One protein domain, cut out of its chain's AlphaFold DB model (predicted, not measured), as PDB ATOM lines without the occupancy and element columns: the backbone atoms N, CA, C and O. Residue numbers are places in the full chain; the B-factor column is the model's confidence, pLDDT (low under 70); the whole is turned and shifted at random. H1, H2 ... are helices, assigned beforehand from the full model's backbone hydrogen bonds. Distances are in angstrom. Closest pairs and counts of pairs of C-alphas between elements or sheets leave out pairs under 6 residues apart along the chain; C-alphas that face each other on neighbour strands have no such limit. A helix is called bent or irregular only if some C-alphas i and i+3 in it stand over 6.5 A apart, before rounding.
ATOM      1  N   ILE A  61      -2.516 -29.353  17.673       59.22
ATOM      2  CA  ILE A  61      -2.396 -30.659  17.003       59.22
ATOM      3  C   ILE A  61      -3.617 -31.544  17.303       59.22
ATOM      4  O   ILE A  61      -4.057 -32.286  16.432       59.22
ATOM      5  N   LEU A  62      -4.220 -31.409  18.491       49.62
ATOM      6  CA  LEU A  62      -5.465 -32.083  18.857       49.62
ATOM      7  C   LEU A  62      -6.659 -31.609  18.014       49.62
ATOM      8  O   LEU A  62      -7.426 -32.448  17.561       49.62
ATOM      9  N   CYS A  63      -6.792 -30.308  17.735       49.78
ATOM     10  CA  CYS A  63      -7.844 -29.783  16.860       49.78
ATOM     11  C   CYS A  63      -7.609 -30.203  15.408       49.78
ATOM     12  O   CYS A  63      -8.553 -30.579  14.733       49.78
ATOM     13  N   LYS A  64      -6.352 -30.248  14.941       52.81
ATOM     14  CA  LYS A  64      -6.023 -30.788  13.610       52.81
ATOM     15  C   LYS A  64      -6.323 -32.278  13.501       52.81
ATOM     16  O   LYS A  64      -6.866 -32.688  12.488       52.81
ATOM     17  N   VAL A  65      -6.027 -33.087  14.520       55.81
ATOM     18  CA  VAL A  65      -6.353 -34.526  14.539       55.81
ATOM     19  C   VAL A  65      -7.862 -34.746  14.649       55.81
ATOM     20  O   VAL A  65      -8.402 -35.564  13.915       55.81
ATOM     21  N   VAL A  66      -8.565 -33.984  15.490       55.62
ATOM     22  CA  VAL A  66     -10.032 -34.019  15.589       55.62
ATOM     23  C   VAL A  66     -10.675 -33.551  14.282       55.62
ATOM     24  O   VAL A  66     -11.578 -34.221  13.805       55.62
ATOM     25  N   HIS A  67     -10.172 -32.492  13.644       55.19
ATOM     26  CA  HIS A  67     -10.601 -32.040  12.319       55.19
ATOM     27  C   HIS A  67     -10.296 -33.080  11.246       55.19
ATOM     28  O   HIS A  67     -11.169 -33.362  10.452       55.19
ATOM     29  N   SER A  68      -9.129 -33.728  11.271       50.03
ATOM     30  CA  SER A  68      -8.779 -34.801  10.328       50.03
ATOM     31  C   SER A  68      -9.701 -36.009  10.491       50.03
ATOM     32  O   SER A  68     -10.132 -36.599   9.510       50.03
ATOM     33  N   VAL A  69     -10.034 -36.389  11.728       54.16
ATOM     34  CA  VAL A  69     -10.962 -37.492  12.020       54.16
ATOM     35  C   VAL A  69     -12.391 -37.102  11.638       54.16
ATOM     36  O   VAL A  69     -13.070 -37.892  10.990       54.16
ATOM     37  N   LEU A  70     -12.833 -35.883  11.957       52.09
ATOM     38  CA  LEU A  70     -14.125 -35.342  11.532       52.09
ATOM     39  C   LEU A  70     -14.205 -35.176  10.011       52.09
ATOM     40  O   LEU A  70     -15.257 -35.437   9.450       52.09
ATOM     41  N   GLU A  71     -13.116 -34.817   9.333       55.28
ATOM     42  CA  GLU A  71     -13.002 -34.762   7.877       55.28
ATOM     43  C   GLU A  71     -13.034 -36.161   7.284       55.28
ATOM     44  O   GLU A  71     -13.738 -36.359   6.314       55.28
ATOM     45  N   ILE A  72     -12.362 -37.157   7.862       51.97
ATOM     46  CA  ILE A  72     -12.440 -38.551   7.402       51.97
ATOM     47  C   ILE A  72     -13.872 -39.093   7.562       51.97
ATOM     48  O   ILE A  72     -14.397 -39.711   6.634       51.97
ATOM     49  N   TYR A  73     -14.540 -38.825   8.691       51.69
ATOM     50  CA  TYR A  73     -15.956 -39.166   8.900       51.69
ATOM     51  C   TYR A  73     -16.885 -38.383   7.954       51.69
ATOM     52  O   TYR A  73     -17.778 -38.964   7.338       51.69
ATOM     53  N   ALA A  74     -16.632 -37.090   7.744       55.94
ATOM     54  CA  ALA A  74     -17.370 -36.270   6.792       55.94
ATOM     55  C   ALA A  74     -17.142 -36.740   5.347       55.94
ATOM     56  O   ALA A  74     -18.095 -36.831   4.588       55.94
ATOM     57  N   ILE A  75     -15.922 -37.104   4.954       57.12
ATOM     58  CA  ILE A  75     -15.561 -37.627   3.627       57.12
ATOM     59  C   ILE A  75     -16.300 -38.946   3.367       57.12
ATOM     60  O   ILE A  75     -16.862 -39.131   2.290       57.12
ATOM     61  N   ASN A  76     -16.375 -39.829   4.362       60.47
ATOM     62  CA  ASN A  76     -17.067 -41.114   4.259       60.47
ATOM     63  C   ASN A  76     -18.586 -40.979   4.040       60.47
ATOM     64  O   ASN A  76     -19.155 -41.721   3.241       60.47
ATOM     65  N   ILE A  77     -19.236 -40.000   4.675       61.22
ATOM     66  CA  ILE A  77     -20.648 -39.653   4.424       61.22
ATOM     67  C   ILE A  77     -20.827 -38.883   3.106       61.22
ATOM     68  O   ILE A  77     -21.799 -39.098   2.375       61.22
ATOM     69  N   ASN A  78     -19.899 -37.979   2.788       66.44
ATOM     70  CA  ASN A  78     -20.023 -37.063   1.660       66.44
ATOM     71  C   ASN A  78     -19.736 -37.738   0.318       66.44
ATOM     72  O   ASN A  78     -20.354 -37.357  -0.669       66.44
ATOM     73  N   ILE A  79     -18.871 -38.757   0.239       76.50
ATOM     74  CA  ILE A  79     -18.577 -39.439  -1.034       76.50
ATOM     75  C   ILE A  79     -19.842 -40.076  -1.645       76.50
ATOM     76  O   ILE A  79     -20.143 -39.770  -2.804       76.50
ATOM     77  N   PRO A  80     -20.630 -40.902  -0.922       77.25
ATOM     78  CA  PRO A  80     -21.893 -41.425  -1.443       77.25
ATOM     79  C   PRO A  80     -22.879 -40.314  -1.817       77.25
ATOM     80  O   PRO A  80     -23.518 -40.389  -2.865       77.25
ATOM     81  N   ALA A  81     -22.975 -39.255  -1.007       79.56
ATOM     82  CA  ALA A  81     -23.861 -38.125  -1.280       79.56
ATOM     83  C   ALA A  81     -23.468 -37.380  -2.570       79.56
ATOM     84  O   ALA A  81     -24.319 -37.137  -3.425       79.56
ATOM     85  N   VAL A  82     -22.179 -37.079  -2.751       82.62
ATOM     86  CA  VAL A  82     -21.618 -36.432  -3.946       82.62
ATOM     87  C   VAL A  82     -21.791 -37.324  -5.173       82.62
ATOM     88  O   VAL A  82     -22.200 -36.848  -6.229       82.62
ATOM     89  N   PHE A  83     -21.562 -38.629  -5.044       85.19
ATOM     90  CA  PHE A  83     -21.789 -39.570  -6.137       85.19
ATOM     91  C   PHE A  83     -23.262 -39.594  -6.577       85.19
ATOM     92  O   PHE A  83     -23.570 -39.504  -7.770       85.19
ATOM     93  N   VAL A  84     -24.198 -39.650  -5.626       86.44
ATOM     94  CA  VAL A  84     -25.640 -39.598  -5.916       86.44
ATOM     95  C   VAL A  84     -26.039 -38.235  -6.501       86.44
ATOM     96  O   VAL A  84     -26.884 -38.171  -7.392       86.44
ATOM     97  N   TYR A  85     -25.409 -37.144  -6.062       83.44
ATOM     98  CA  TYR A  85     -25.601 -35.813  -6.642       83.44
ATOM     99  C   TYR A  85     -25.176 -35.767  -8.116       83.44
ATOM    100  O   TYR A  85     -25.973 -35.382  -8.972       83.44
ATOM    101  N   VAL A  86     -23.958 -36.220  -8.434       86.06
ATOM    102  CA  VAL A  86     -23.425 -36.225  -9.806       86.06
ATOM    103  C   VAL A  86     -24.266 -37.115 -10.716       86.06
ATOM    104  O   VAL A  86     -24.615 -36.714 -11.825       86.06
ATOM    105  N   THR A  87     -24.638 -38.309 -10.251       88.12
ATOM    106  CA  THR A  87     -25.504 -39.206 -11.029       88.12
ATOM    107  C   THR A  87     -26.886 -38.600 -11.265       88.12
ATOM    108  O   THR A  87     -27.375 -38.673 -12.388       88.12
ATOM    109  N   GLY A  88     -27.478 -37.922 -10.276       86.06
ATOM    110  CA  GLY A  88     -28.739 -37.197 -10.454       86.06
ATOM    111  C   GLY A  88     -28.629 -36.061 -11.472       86.06
ATOM    112  O   GLY A  88     -29.455 -35.954 -12.381       86.06
ATOM    113  N   ALA A  89     -27.562 -35.263 -11.393       84.00
ATOM    114  CA  ALA A  89     -27.290 -34.193 -12.350       84.00
ATOM    115  C   ALA A  89     -27.110 -34.728 -13.783       84.00
ATOM    116  O   ALA A  89     -27.639 -34.148 -14.734       84.00
ATOM    117  N   LEU A  90     -26.420 -35.861 -13.956       84.81
ATOM    118  CA  LEU A  90     -26.292 -36.548 -15.247       84.81
ATOM    119  C   LEU A  90     -27.631 -37.118 -15.734       84.81
ATOM    120  O   LEU A  90     -27.947 -37.000 -16.916       84.81
ATOM    121  N   GLY A  91     -28.443 -37.686 -14.842       88.75
ATOM    122  CA  GLY A  91     -29.787 -38.170 -15.161       88.75
ATOM    123  C   GLY A  91     -30.684 -37.074 -15.740       88.75
ATOM    124  O   GLY A  91     -31.361 -37.297 -16.747       88.75
ATOM    125  N   ILE A  92     -30.617 -35.868 -15.169       83.62
ATOM    126  CA  ILE A  92     -31.329 -34.692 -15.682       83.62
ATOM    127  C   ILE A  92     -30.706 -34.217 -16.997       83.62
ATOM    128  O   ILE A  92     -31.388 -34.125 -18.012       83.62
ATOM    129  N   THR A  93     -29.409 -33.908 -17.004       86.00
ATOM    130  CA  THR A  93     -28.767 -33.215 -18.133       86.00
ATOM    131  C   THR A  93     -28.571 -34.115 -19.349       86.00
ATOM    132  O   THR A  93     -28.940 -33.737 -20.461       86.00
ATOM    133  N   ALA A  94     -28.006 -35.308 -19.167       86.56
ATOM    134  CA  ALA A  94     -27.787 -36.255 -20.251       86.56
ATOM    135  C   ALA A  94     -29.087 -36.975 -20.630       86.56
ATOM    136  O   ALA A  94     -29.341 -37.149 -21.820       86.56
ATOM    137  N   GLY A  95     -29.911 -37.357 -19.647       90.25
ATOM    138  CA  GLY A  95     -31.174 -38.068 -19.851       90.25
ATOM    139  C   GLY A  95     -32.348 -37.142 -20.181       90.25
ATOM    140  O   GLY A  95     -32.661 -36.926 -21.351       90.25
ATOM    141  N   ALA A  96     -33.018 -36.618 -19.150       86.88
ATOM    142  CA  ALA A  96     -34.264 -35.846 -19.282       86.88
ATOM    143  C   ALA A  96     -34.159 -34.711 -20.310       86.88
ATOM    144  O   ALA A  96     -35.003 -34.593 -21.194       86.88
ATOM    145  N   HIS A  97     -33.086 -33.931 -20.236       86.19
ATOM    146  CA  HIS A  97     -32.880 -32.737 -21.037       86.19
ATOM    147  C   HIS A  97     -32.369 -33.065 -22.452       86.19
ATOM    148  O   HIS A  97     -33.070 -32.842 -23.437       86.19
ATOM    149  N   ARG A  98     -31.160 -33.624 -22.598       85.62
ATOM    150  CA  ARG A  98     -30.543 -33.802 -23.928       85.62
ATOM    151  C   ARG A  98     -31.110 -34.976 -24.722       85.62
ATOM    152  O   ARG A  98     -31.305 -34.837 -25.928       85.62
ATOM    153  N   LEU A  99     -31.343 -36.121 -24.082       85.19
ATOM    154  CA  LEU A  99     -31.797 -37.329 -24.773       85.19
ATOM    155  C   LEU A  99     -33.297 -37.285 -25.071       85.19
ATOM    156  O   LEU A  99     -33.680 -37.449 -26.226       85.19
ATOM    157  N   TRP A 100     -34.134 -37.074 -24.050       87.62
ATOM    158  CA  TRP A 100     -35.588 -37.181 -24.204       87.62
ATOM    159  C   TRP A 100     -36.263 -35.872 -24.616       87.62
ATOM    160  O   TRP A 100     -37.089 -35.907 -25.522       87.62
ATOM    161  N   ALA A 101     -35.909 -34.727 -24.022       83.44
ATOM    162  CA  ALA A 101     -36.552 -33.457 -24.374       83.44
ATOM    163  C   ALA A 101     -36.033 -32.869 -25.701       83.44
ATOM    164  O   ALA A 101     -36.832 -32.485 -26.550       83.44
ATOM    165  N   HIS A 102     -34.711 -32.825 -25.910       84.88
ATOM    166  CA  HIS A 102     -34.117 -32.193 -27.103       84.88
ATOM    167  C   HIS A 102     -33.688 -33.148 -28.213       84.88
ATOM    168  O   HIS A 102     -33.322 -32.682 -29.292       84.88
ATOM    169  N   ARG A 103     -33.711 -34.465 -27.981       86.31
ATOM    170  CA  ARG A 103     -33.301 -35.472 -28.978       86.31
ATOM    171  C   ARG A 103     -31.906 -35.198 -29.568       86.31
ATOM    172  O   ARG A 103     -31.652 -35.481 -30.738       86.31
ATOM    173  N   ALA A 104     -30.988 -34.666 -28.760       86.31
ATOM    174  CA  ALA A 104     -29.655 -34.251 -29.199       86.31
ATOM    175  C   ALA A 104     -28.789 -35.430 -29.683       86.31
ATOM    176  O   ALA A 104     -27.832 -35.240 -30.428       86.31
ATOM    177  N   TYR A 105     -29.111 -36.653 -29.255       90.81
ATOM    178  CA  TYR A 105     -28.444 -37.878 -29.683       90.81
ATOM    179  C   TYR A 105     -29.374 -39.091 -29.557       90.81
ATOM    180  O   TYR A 105     -30.401 -39.048 -28.883       90.81
ATOM    181  N   LYS A 106     -29.002 -40.202 -30.204       90.06
ATOM    182  CA  LYS A 106     -29.688 -41.499 -30.088       90.06
ATOM    183  C   LYS A 106     -28.888 -42.428 -29.181       90.06
ATOM    184  O   LYS A 106     -27.665 -42.480 -29.272       90.06
ATOM    185  N   ALA A 107     -29.576 -43.197 -28.342       91.88
ATOM    186  CA  ALA A 107     -28.946 -44.099 -27.383       91.88
ATOM    187  C   ALA A 107     -29.455 -45.540 -27.504       91.88
ATOM    188  O   ALA A 107     -30.613 -45.783 -27.842       91.88
ATOM    189  N   LYS A 108     -28.588 -46.507 -27.184       94.81
ATOM    190  CA  LYS A 108     -28.963 -47.925 -27.064       94.81
ATOM    191  C   LYS A 108     -29.783 -48.160 -25.792       94.81
ATOM    192  O   LYS A 108     -29.668 -47.403 -24.830       94.81
ATOM    193  N   LEU A 109     -30.558 -49.246 -25.763       93.88
ATOM    194  CA  LEU A 109     -31.438 -49.597 -24.641       93.88
ATOM    195  C   LEU A 109     -30.717 -49.599 -23.281       93.88
ATOM    196  O   LEU A 109     -31.232 -49.028 -22.324       93.88
ATOM    197  N   SER A 110     -29.512 -50.170 -23.204       94.88
ATOM    198  CA  SER A 110     -28.717 -50.220 -21.967       94.88
ATOM    199  C   SER A 110     -28.415 -48.832 -21.403       94.88
ATOM    200  O   SER A 110     -28.608 -48.588 -20.215       94.88
ATOM    201  N   TYR A 111     -28.006 -47.898 -22.263       93.62
ATOM    202  CA  TYR A 111     -27.745 -46.521 -21.860       93.62
ATOM    203  C   TYR A 111     -29.032 -45.805 -21.442       93.62
ATOM    204  O   TYR A 111     -29.037 -45.088 -20.449       93.62
ATOM    205  N   ARG A 112     -30.144 -46.042 -22.148       93.00
ATOM    206  CA  ARG A 112     -31.456 -45.453 -21.825       93.00
ATOM    207  C   ARG A 112     -31.946 -45.895 -20.443       93.00
ATOM    208  O   ARG A 112     -32.439 -45.071 -19.681       93.00
ATOM    209  N   ILE A 113     -31.748 -47.167 -20.094       94.19
ATOM    210  CA  ILE A 113     -32.034 -47.699 -18.752       94.19
ATOM    211  C   ILE A 113     -31.123 -47.052 -17.699       94.19
ATOM    212  O   ILE A 113     -31.605 -46.650 -16.643       94.19
ATOM    213  N   LEU A 114     -29.826 -46.910 -17.992       94.00
ATOM    214  CA  LEU A 114     -28.867 -46.285 -17.080       94.00
ATOM    215  C   LEU A 114     -29.268 -44.846 -16.736       94.00
ATOM    216  O   LEU A 114     -29.396 -44.510 -15.559       94.00
ATOM    217  N   VAL A 115     -29.516 -44.009 -17.747       92.56
ATOM    218  CA  VAL A 115     -29.886 -42.604 -17.520       92.56
ATOM    219  C   VAL A 115     -31.280 -42.457 -16.907       92.56
ATOM    220  O   VAL A 115     -31.524 -41.486 -16.200       92.56
ATOM    221  N   MET A 116     -32.175 -43.433 -17.094       93.31
ATOM    222  CA  MET A 116     -33.467 -43.495 -16.401       93.31
ATOM    223  C   MET A 116     -33.287 -43.709 -14.895       93.31
ATOM    224  O   MET A 116     -33.865 -42.969 -14.103       93.31
ATOM    225  N   ILE A 117     -32.445 -44.669 -14.495       92.19
ATOM    226  CA  ILE A 117     -32.134 -44.913 -13.079       92.19
ATOM    227  C   ILE A 117     -31.454 -43.688 -12.464       92.19
ATOM    228  O   ILE A 117     -31.841 -43.252 -11.382       92.19
ATOM    229  N   MET A 118     -30.491 -43.095 -13.176       91.31
ATOM    230  CA  MET A 118     -29.844 -41.845 -12.767       91.31
ATOM    231  C   MET A 118     -30.854 -40.701 -12.619       91.31
ATOM    232  O   MET A 118     -30.783 -39.936 -11.670       91.31
ATOM    233  N   ASN A 119     -31.846 -40.592 -13.504       89.62
ATOM    234  CA  ASN A 119     -32.893 -39.575 -13.385       89.62
ATOM    235  C   ASN A 119     -33.783 -39.801 -12.142       89.62
ATOM    236  O   ASN A 119     -34.207 -38.849 -11.492       89.62
ATOM    237  N   CYS A 120     -34.019 -41.055 -11.745       87.38
ATOM    238  CA  CYS A 120     -34.753 -41.374 -10.516       87.38
ATOM    239  C   CYS A 120     -34.022 -40.933  -9.232       87.38
ATOM    240  O   CYS A 120     -34.687 -40.739  -8.218       87.38
ATOM    241  N   THR A 121     -32.696 -40.731  -9.237       85.31
ATOM    242  CA  THR A 121     -31.969 -40.202  -8.059       85.31
ATOM    243  C   THR A 121     -32.149 -38.689  -7.882       85.31
ATOM    244  O   THR A 121     -31.877 -38.144  -6.805       85.31
ATOM    245  N   ALA A 122     -32.618 -37.999  -8.927       74.25
ATOM    246  CA  ALA A 122     -32.799 -36.557  -8.921       74.25
ATOM    247  C   ALA A 122     -34.152 -36.095  -8.361       74.25
ATOM    248  O   ALA A 122     -34.265 -34.947  -7.945       74.25
ATOM    249  N   PHE A 123     -35.163 -36.973  -8.359       74.00
ATOM    250  CA  PHE A 123     -36.549 -36.699  -7.948       74.00
ATOM    251  C   PHE A 123     -37.065 -35.309  -8.354       74.00
ATOM    252  O   PHE A 123     -37.521 -34.506  -7.534       74.00
ATOM    253  N   GLN A 124     -36.994 -35.022  -9.651       61.25
ATOM    254  CA  GLN A 124     -37.626 -33.836 -10.205       61.25
ATOM    255  C   GLN A 124     -39.082 -34.129 -10.549       61.25
ATOM    256  O   GLN A 124     -39.385 -34.753 -11.568       61.25
ATOM    257  N   PHE A 168     -44.071 -41.694 -25.379       84.06
ATOM    258  CA  PHE A 168     -45.025 -42.769 -25.086       84.06
ATOM    259  C   PHE A 168     -44.715 -44.077 -25.820       84.06
ATOM    260  O   PHE A 168     -45.078 -45.143 -25.327       84.06
ATOM    261  N   SER A 169     -44.035 -44.021 -26.965       87.69
ATOM    262  CA  SER A 169     -43.568 -45.215 -27.678       87.69
ATOM    263  C   SER A 169     -42.328 -45.843 -27.034       87.69
ATOM    264  O   SER A 169     -42.018 -47.011 -27.265       87.69
ATOM    265  N   ASP A 170     -41.620 -45.076 -26.205       89.81
ATOM    266  CA  ASP A 170     -40.418 -45.511 -25.521       89.81
ATOM    267  C   ASP A 170     -40.762 -46.436 -24.319       89.81
ATOM    268  O   ASP A 170     -41.342 -45.985 -23.320       89.81
ATOM    269  N   PRO A 171     -40.354 -47.726 -24.338       92.94
ATOM    270  CA  PRO A 171     -40.629 -48.664 -23.247       92.94
ATOM    271  C   PRO A 171     -39.952 -48.279 -21.920       92.94
ATOM    272  O   PRO A 171     -40.461 -48.598 -20.849       92.94
ATOM    273  N   VAL A 172     -38.812 -47.583 -21.962       93.25
ATOM    274  CA  VAL A 172     -38.084 -47.150 -20.758       93.25
ATOM    275  C   VAL A 172     -38.806 -45.981 -20.096       93.25
ATOM    276  O   VAL A 172     -38.999 -45.998 -18.882       93.25
ATOM    277  N   CYS A 173     -39.258 -44.998 -20.879       88.38
ATOM    278  CA  CYS A 173     -40.017 -43.856 -20.363       88.38
ATOM    279  C   CYS A 173     -41.372 -44.279 -19.806       88.38
ATOM    280  O   CYS A 173     -41.773 -43.839 -18.729       88.38
ATOM    281  N   THR A 174     -42.077 -45.165 -20.508       88.25
ATOM    282  CA  THR A 174     -43.364 -45.696 -20.042       88.25
ATOM    283  C   THR A 174     -43.212 -46.545 -18.781       88.25
ATOM    284  O   THR A 174     -44.017 -46.400 -17.858       88.25
ATOM    285  N   PHE A 175     -42.155 -47.360 -18.682       90.62
ATOM    286  CA  PHE A 175     -41.806 -48.072 -17.451       90.62
ATOM    287  C   PHE A 175     -41.508 -47.104 -16.301       90.62
ATOM    288  O   PHE A 175     -42.106 -47.227 -15.230       90.62
ATOM    289  N   GLN A 176     -40.637 -46.115 -16.531       87.44
ATOM    290  CA  GLN A 176     -40.287 -45.115 -15.525       87.44
ATOM    291  C   GLN A 176     -41.536 -44.385 -15.040       87.44
ATOM    292  O   GLN A 176     -41.750 -44.298 -13.840       87.44
ATOM    293  N   ARG A 177     -42.401 -43.928 -15.952       85.56
ATOM    294  CA  ARG A 177     -43.663 -43.255 -15.626       85.56
ATOM    295  C   ARG A 177     -44.582 -44.133 -14.776       85.56
ATOM    296  O   ARG A 177     -45.178 -43.636 -13.826       85.56
ATOM    297  N   LYS A 178     -44.700 -45.426 -15.099       86.19
ATOM    298  CA  LYS A 178     -45.573 -46.366 -14.377       86.19
ATOM    299  C   LYS A 178     -45.112 -46.613 -12.938       86.19
ATOM    300  O   LYS A 178     -45.952 -46.738 -12.054       86.19
ATOM    301  N   TYR A 179     -43.803 -46.675 -12.706       84.88
ATOM    302  CA  TYR A 179     -43.219 -46.999 -11.398       84.88
ATOM    303  C   TYR A 179     -42.488 -45.820 -10.744       84.88
ATOM    304  O   TYR A 179     -41.735 -46.023  -9.794       84.88
ATOM    305  N   TYR A 180     -42.715 -44.594 -11.223       83.06
ATOM    306  CA  TYR A 180     -41.897 -43.420 -10.902       83.06
ATOM    307  C   TYR A 180     -41.740 -43.193  -9.400       83.06
ATOM    308  O   TYR A 180     -40.619 -43.046  -8.917       83.06
ATOM    309  N   LEU A 181     -42.848 -43.219  -8.654       84.00
ATOM    310  CA  LEU A 181     -42.835 -42.977  -7.212       84.00
ATOM    311  C   LEU A 181     -42.006 -44.037  -6.472       84.00
ATOM    312  O   LEU A 181     -41.165 -43.701  -5.645       84.00
ATOM    313  N   ILE A 182     -42.210 -45.312  -6.813       86.50
ATOM    314  CA  ILE A 182     -41.512 -46.439  -6.184       86.50
ATOM    315  C   ILE A 182     -40.017 -46.369  -6.499       86.50
ATOM    316  O   ILE A 182     -39.191 -46.414  -5.590       86.50
ATOM    317  N   LEU A 183     -39.669 -46.212  -7.779       86.31
ATOM    318  CA  LEU A 183     -38.281 -46.107  -8.225       86.31
ATOM    319  C   LEU A 183     -37.588 -44.922  -7.562       86.31
ATOM    320  O   LEU A 183     -36.475 -45.057  -7.068       86.31
ATOM    321  N   THR A 184     -38.255 -43.774  -7.499       86.69
ATOM    322  CA  THR A 184     -37.646 -42.583  -6.924       86.69
ATOM    323  C   THR A 184     -37.448 -42.709  -5.419       86.69
ATOM    324  O   THR A 184     -36.369 -42.394  -4.932       86.69
ATOM    325  N   ILE A 185     -38.414 -43.241  -4.665       89.38
ATOM    326  CA  ILE A 185     -38.220 -43.479  -3.225       89.38
ATOM    327  C   ILE A 185     -37.007 -44.389  -2.990       89.38
ATOM    328  O   ILE A 185     -36.172 -44.104  -2.129       89.38
ATOM    329  N   ILE A 186     -36.872 -45.442  -3.798       92.25
ATOM    330  CA  ILE A 186     -35.746 -46.372  -3.712       92.25
ATOM    331  C   ILE A 186     -34.426 -45.666  -4.040       92.25
ATOM    332  O   ILE A 186     -33.508 -45.692  -3.227       92.25
ATOM    333  N   PHE A 187     -34.317 -45.026  -5.203       90.44
ATOM    334  CA  PHE A 187     -33.045 -44.508  -5.715       90.44
ATOM    335  C   PHE A 187     -32.646 -43.136  -5.153       90.44
ATOM    336  O   PHE A 187     -31.456 -42.840  -5.091       90.44
ATOM    337  N   CYS A 188     -33.597 -42.303  -4.728       89.25
ATOM    338  CA  CYS A 188     -33.338 -40.963  -4.189       89.25
ATOM    339  C   CYS A 188     -33.177 -40.952  -2.663       89.25
ATOM    340  O   CYS A 188     -32.432 -40.119  -2.145       89.25
ATOM    341  N   PHE A 189     -33.845 -41.860  -1.939       90.56
ATOM    342  CA  PHE A 189     -33.856 -41.843  -0.471       90.56
ATOM    343  C   PHE A 189     -33.347 -43.142   0.151       90.56
ATOM    344  O   PHE A 189     -32.371 -43.106   0.899       90.56
ATOM    345  N   LEU A 190     -33.954 -44.292  -0.156       93.00
ATOM    346  CA  LEU A 190     -33.631 -45.540   0.546       93.00
ATOM    347  C   LEU A 190     -32.208 -46.020   0.255       93.00
ATOM    348  O   LEU A 190     -31.459 -46.311   1.181       93.00
ATOM    349  N   LEU A 191     -31.818 -46.076  -1.015       91.62
ATOM    350  CA  LEU A 191     -30.512 -46.575  -1.435       91.62
ATOM    351  C   LEU A 191     -29.370 -45.617  -1.039       91.62
ATOM    352  O   LEU A 191     -28.405 -46.098  -0.444       91.62
ATOM    353  N   PRO A 192     -29.489 -44.284  -1.229       90.00
ATOM    354  CA  PRO A 192     -28.506 -43.328  -0.710       90.00
ATOM    355  C   PRO A 192     -28.358 -43.343   0.814       90.00
ATOM    356  O   PRO A 192     -27.279 -43.041   1.308       90.00
ATOM    357  N   THR A 193     -29.401 -43.725   1.558       91.38
ATOM    358  CA  THR A 193     -29.338 -43.876   3.024       91.38
ATOM    359  C   THR A 193     -28.730 -45.217   3.434       91.38
ATOM    360  O   THR A 193     -27.905 -45.281   4.341       91.38
ATOM    361  N   ALA A 194     -29.113 -46.308   2.769       91.94
ATOM    362  CA  ALA A 194     -28.693 -47.658   3.136       91.94
ATOM    363  C   ALA A 194     -27.200 -47.915   2.881       91.94
ATOM    364  O   ALA A 194     -26.580 -48.675   3.623       91.94
ATOM    365  N   ILE A 195     -26.614 -47.292   1.852       90.06
ATOM    366  CA  ILE A 195     -25.202 -47.490   1.494       90.06
ATOM    367  C   ILE A 195     -24.255 -47.004   2.613       90.06
ATOM    368  O   ILE A 195     -23.485 -47.834   3.105       90.06
ATOM    369  N   PRO A 196     -24.316 -45.741   3.084       87.81
ATOM    370  CA  PRO A 196     -23.496 -45.283   4.210       87.81
ATOM    371  C   PRO A 196     -23.703 -46.121   5.477       87.81
ATOM    372  O   PRO A 196     -22.736 -46.513   6.125       87.81
ATOM    373  N   VAL A 197     -24.951 -46.483   5.789       90.19
ATOM    374  CA  VAL A 197     -25.267 -47.312   6.965       90.19
ATOM    375  C   VAL A 197     -24.593 -48.681   6.874       90.19
ATOM    376  O   VAL A 197     -23.992 -49.154   7.837       90.19
ATOM    377  N   ARG A 198     -24.664 -49.342   5.712       90.25
ATOM    378  CA  ARG A 198     -24.185 -50.721   5.564       90.25
ATOM    379  C   ARG A 198     -22.671 -50.832   5.432       90.25
ATOM    380  O   ARG A 198     -22.109 -51.804   5.943       90.25
ATOM    381  N   PHE A 199     -22.052 -49.908   4.704       87.00
ATOM    382  CA  PHE A 199     -20.649 -49.999   4.295       87.00
ATOM    383  C   PHE A 199     -19.719 -49.090   5.110       87.00
ATOM    384  O   PHE A 199     -18.546 -49.423   5.246       87.00
ATOM    385  N   TRP A 200     -20.236 -48.004   5.692       83.44
ATOM    386  CA  TRP A 200     -19.471 -47.067   6.528       83.44
ATOM    387  C   TRP A 200     -19.890 -47.085   8.002       83.44
ATOM    388  O   TRP A 200     -19.314 -46.365   8.809       83.44
ATOM    389  N   GLY A 201     -20.854 -47.937   8.370       84.69
ATOM    390  CA  GLY A 201     -21.315 -48.072   9.753       84.69
ATOM    391  C   GLY A 201     -22.043 -46.834  10.269       84.69
ATOM    392  O   GLY A 201     -22.103 -46.628  11.479       84.69
ATOM    393  N   GLU A 202     -22.570 -46.006   9.364       85.06
ATOM    394  CA  GLU A 202     -23.151 -44.731   9.752       85.06
ATOM    395  C   GLU A 202     -24.523 -44.847  10.397       85.06
ATOM    396  O   GLU A 202     -25.294 -45.779  10.146       85.06
ATOM    397  N   SER A 203     -24.856 -43.848  11.213       88.00
ATOM    398  CA  SER A 203     -26.191 -43.773  11.792       88.00
ATOM    399  C   SER A 203     -27.234 -43.552  10.688       88.00
ATOM    400  O   SER A 203     -27.047 -42.734   9.783       88.00
ATOM    401  N   VAL A 204     -28.366 -44.259  10.776       90.06
ATOM    402  CA  VAL A 204     -29.472 -44.125   9.807       90.06
ATOM    403  C   VAL A 204     -29.938 -42.674   9.706       90.06
ATOM    404  O   VAL A 204     -30.216 -42.186   8.613       90.06
ATOM    405  N   PHE A 205     -29.982 -41.970  10.840       88.12
ATOM    406  CA  PHE A 205     -30.380 -40.571  10.898       88.12
ATOM    407  C   PHE A 205     -29.389 -39.682  10.138       88.12
ATOM    408  O   PHE A 205     -29.789 -38.941   9.242       88.12
ATOM    409  N   THR A 206     -28.091 -39.809  10.422       85.50
ATOM    410  CA  THR A 206     -27.045 -39.031   9.747       85.50
ATOM    411  C   THR A 206     -27.059 -39.281   8.241       85.50
ATOM    412  O   THR A 206     -27.062 -38.326   7.464       85.50
ATOM    413  N   ALA A 207     -27.136 -40.544   7.814       87.00
ATOM    414  CA  ALA A 207     -27.149 -40.922   6.403       87.00
ATOM    415  C   ALA A 207     -28.392 -40.397   5.662       87.00
ATOM    416  O   ALA A 207     -28.280 -39.880   4.551       87.00
ATOM    417  N   PHE A 208     -29.571 -40.473   6.283       88.50
ATOM    418  CA  PHE A 208     -30.811 -39.999   5.671       88.50
ATOM    419  C   PHE A 208     -30.832 -38.474   5.510       88.50
ATOM    420  O   PHE A 208     -31.193 -37.969   4.445       88.50
ATOM    421  N   TYR A 209     -30.411 -37.729   6.535       85.31
ATOM    422  CA  TYR A 209     -30.394 -36.267   6.474       85.31
ATOM    423  C   TYR A 209     -29.340 -35.732   5.506       85.31
ATOM    424  O   TYR A 209     -29.622 -34.781   4.784       85.31
ATOM    425  N   SER A 210     -28.156 -36.342   5.454       83.56
ATOM    426  CA  SER A 210     -27.072 -35.905   4.567       83.56
ATOM    427  C   SER A 210     -27.269 -36.383   3.121       83.56
ATOM    428  O   SER A 210     -27.555 -35.584   2.225       83.56
ATOM    429  N   ALA A 211     -27.164 -37.692   2.878       84.94
ATOM    430  CA  ALA A 211     -27.183 -38.288   1.541       84.94
ATOM    431  C   ALA A 211     -28.591 -38.353   0.922       84.94
ATOM    432  O   ALA A 211     -28.730 -38.341  -0.306       84.94
ATOM    433  N   GLY A 212     -29.636 -38.393   1.751       86.06
ATOM    434  CA  GLY A 212     -31.031 -38.335   1.316       86.06
ATOM    435  C   GLY A 212     -31.512 -36.899   1.112       86.06
ATOM    436  O   GLY A 212     -31.610 -36.437  -0.024       86.06
ATOM    437  N   LEU A 213     -31.829 -36.208   2.213       86.62
ATOM    438  CA  LEU A 213     -32.529 -34.917   2.212       86.62
ATOM    439  C   LEU A 213     -31.660 -33.735   1.776       86.62
ATOM    440  O   LEU A 213     -32.026 -33.038   0.834       86.62
ATOM    441  N   PHE A 214     -30.525 -33.495   2.432       83.50
ATOM    442  CA  PHE A 214     -29.682 -32.330   2.152       83.50
ATOM    443  C   PHE A 214     -29.187 -32.347   0.706       83.50
ATOM    444  O   PHE A 214     -29.378 -31.379  -0.028       83.50
ATOM    445  N   ARG A 215     -28.644 -33.485   0.260       87.06
ATOM    446  CA  ARG A 215     -28.239 -33.692  -1.135       87.06
ATOM    447  C   ARG A 215     -29.403 -33.494  -2.115       87.06
ATOM    448  O   ARG A 215     -29.199 -32.895  -3.168       87.06
ATOM    449  N   TYR A 216     -30.605 -33.977  -1.790       85.50
ATOM    450  CA  TYR A 216     -31.788 -33.771  -2.631       85.50
ATOM    451  C   TYR A 216     -32.140 -32.285  -2.768       85.50
ATOM    452  O   TYR A 216     -32.252 -31.788  -3.887       85.50
ATOM    453  N   CYS A 217     -32.250 -31.569  -1.646       85.81
ATOM    454  CA  CYS A 217     -32.521 -30.134  -1.638       85.81
ATOM    455  C   CYS A 217     -31.460 -29.367  -2.432       85.81
ATOM    456  O   CYS A 217     -31.794 -28.538  -3.275       85.81
TER     457      CYS A 217
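Overview. This is residues 61 to 124 and 168 to 217 of the 236 residues of an uncharacterized protein of Heterorhabditis bacteriophora (UniProt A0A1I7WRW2). One long helix, H1, kinked near residue 77, makes the long axis, and H2, H3b and H4 pack along one side of it, with H3a beyond H2. Residues 61 to 72 of H1 stick out free of this body. The printed part has 114 residues with four named helices in the order H1, H2, H3, H4 and no named strand: all helix. It is loose, with a radius of gyration of the C-alphas of 16.9 A, and spans 61 by 26 by 23 A.

Arrangement. H1, residues 61 to 101, touches H2, residues 109 to 120, with its residues 87 to 96 alone, at a steep tilt of 56 degrees, opposite ways; their closest C-alphas, of Gly 91 and Asn 119, are 3.8 A apart. H4, residues 204 to 217, touches H1 at a steep tilt of 47 degrees, the same way, closest at the C-alphas of Ala 81 and Ala 211, 4.4 A. H3, residues 171 to 200, was assigned as one helix by its hydrogen bonds but is bent, with C-alphas 178 and 181 8.4 A apart; its arms H3a, residues 171 to 178, and H3b, residues 181 to 200, are about perpendicular at 90 degrees. H3b touches H4, closest at the C-alphas of Phe 189 and Gly 212, 4.8 A. H3a touches H2 and is apart from H1. Every O i to N i+4 pair is within hydrogen-bond range in H2 and H3a, against 32 of 37 in H1, 12 of 16 in H3b and 7 of 10 in H4.

Along the chain. H1 is 53.7 A long from C-alpha 61 at (-2.396, -30.659, 17.003). H3b, 27.4 A long, is irregular, with C-alphas 188 and 191 6.9 A apart. H4 ends at C-alpha 217, (-32.521, -30.134, -1.638).

Size, cuts and confidence. Residues 125 to 167 are not printed, a gap of 18.9 A between C-alphas 124 and 168. Residues 61 to 78 and 124 have pLDDT under 70.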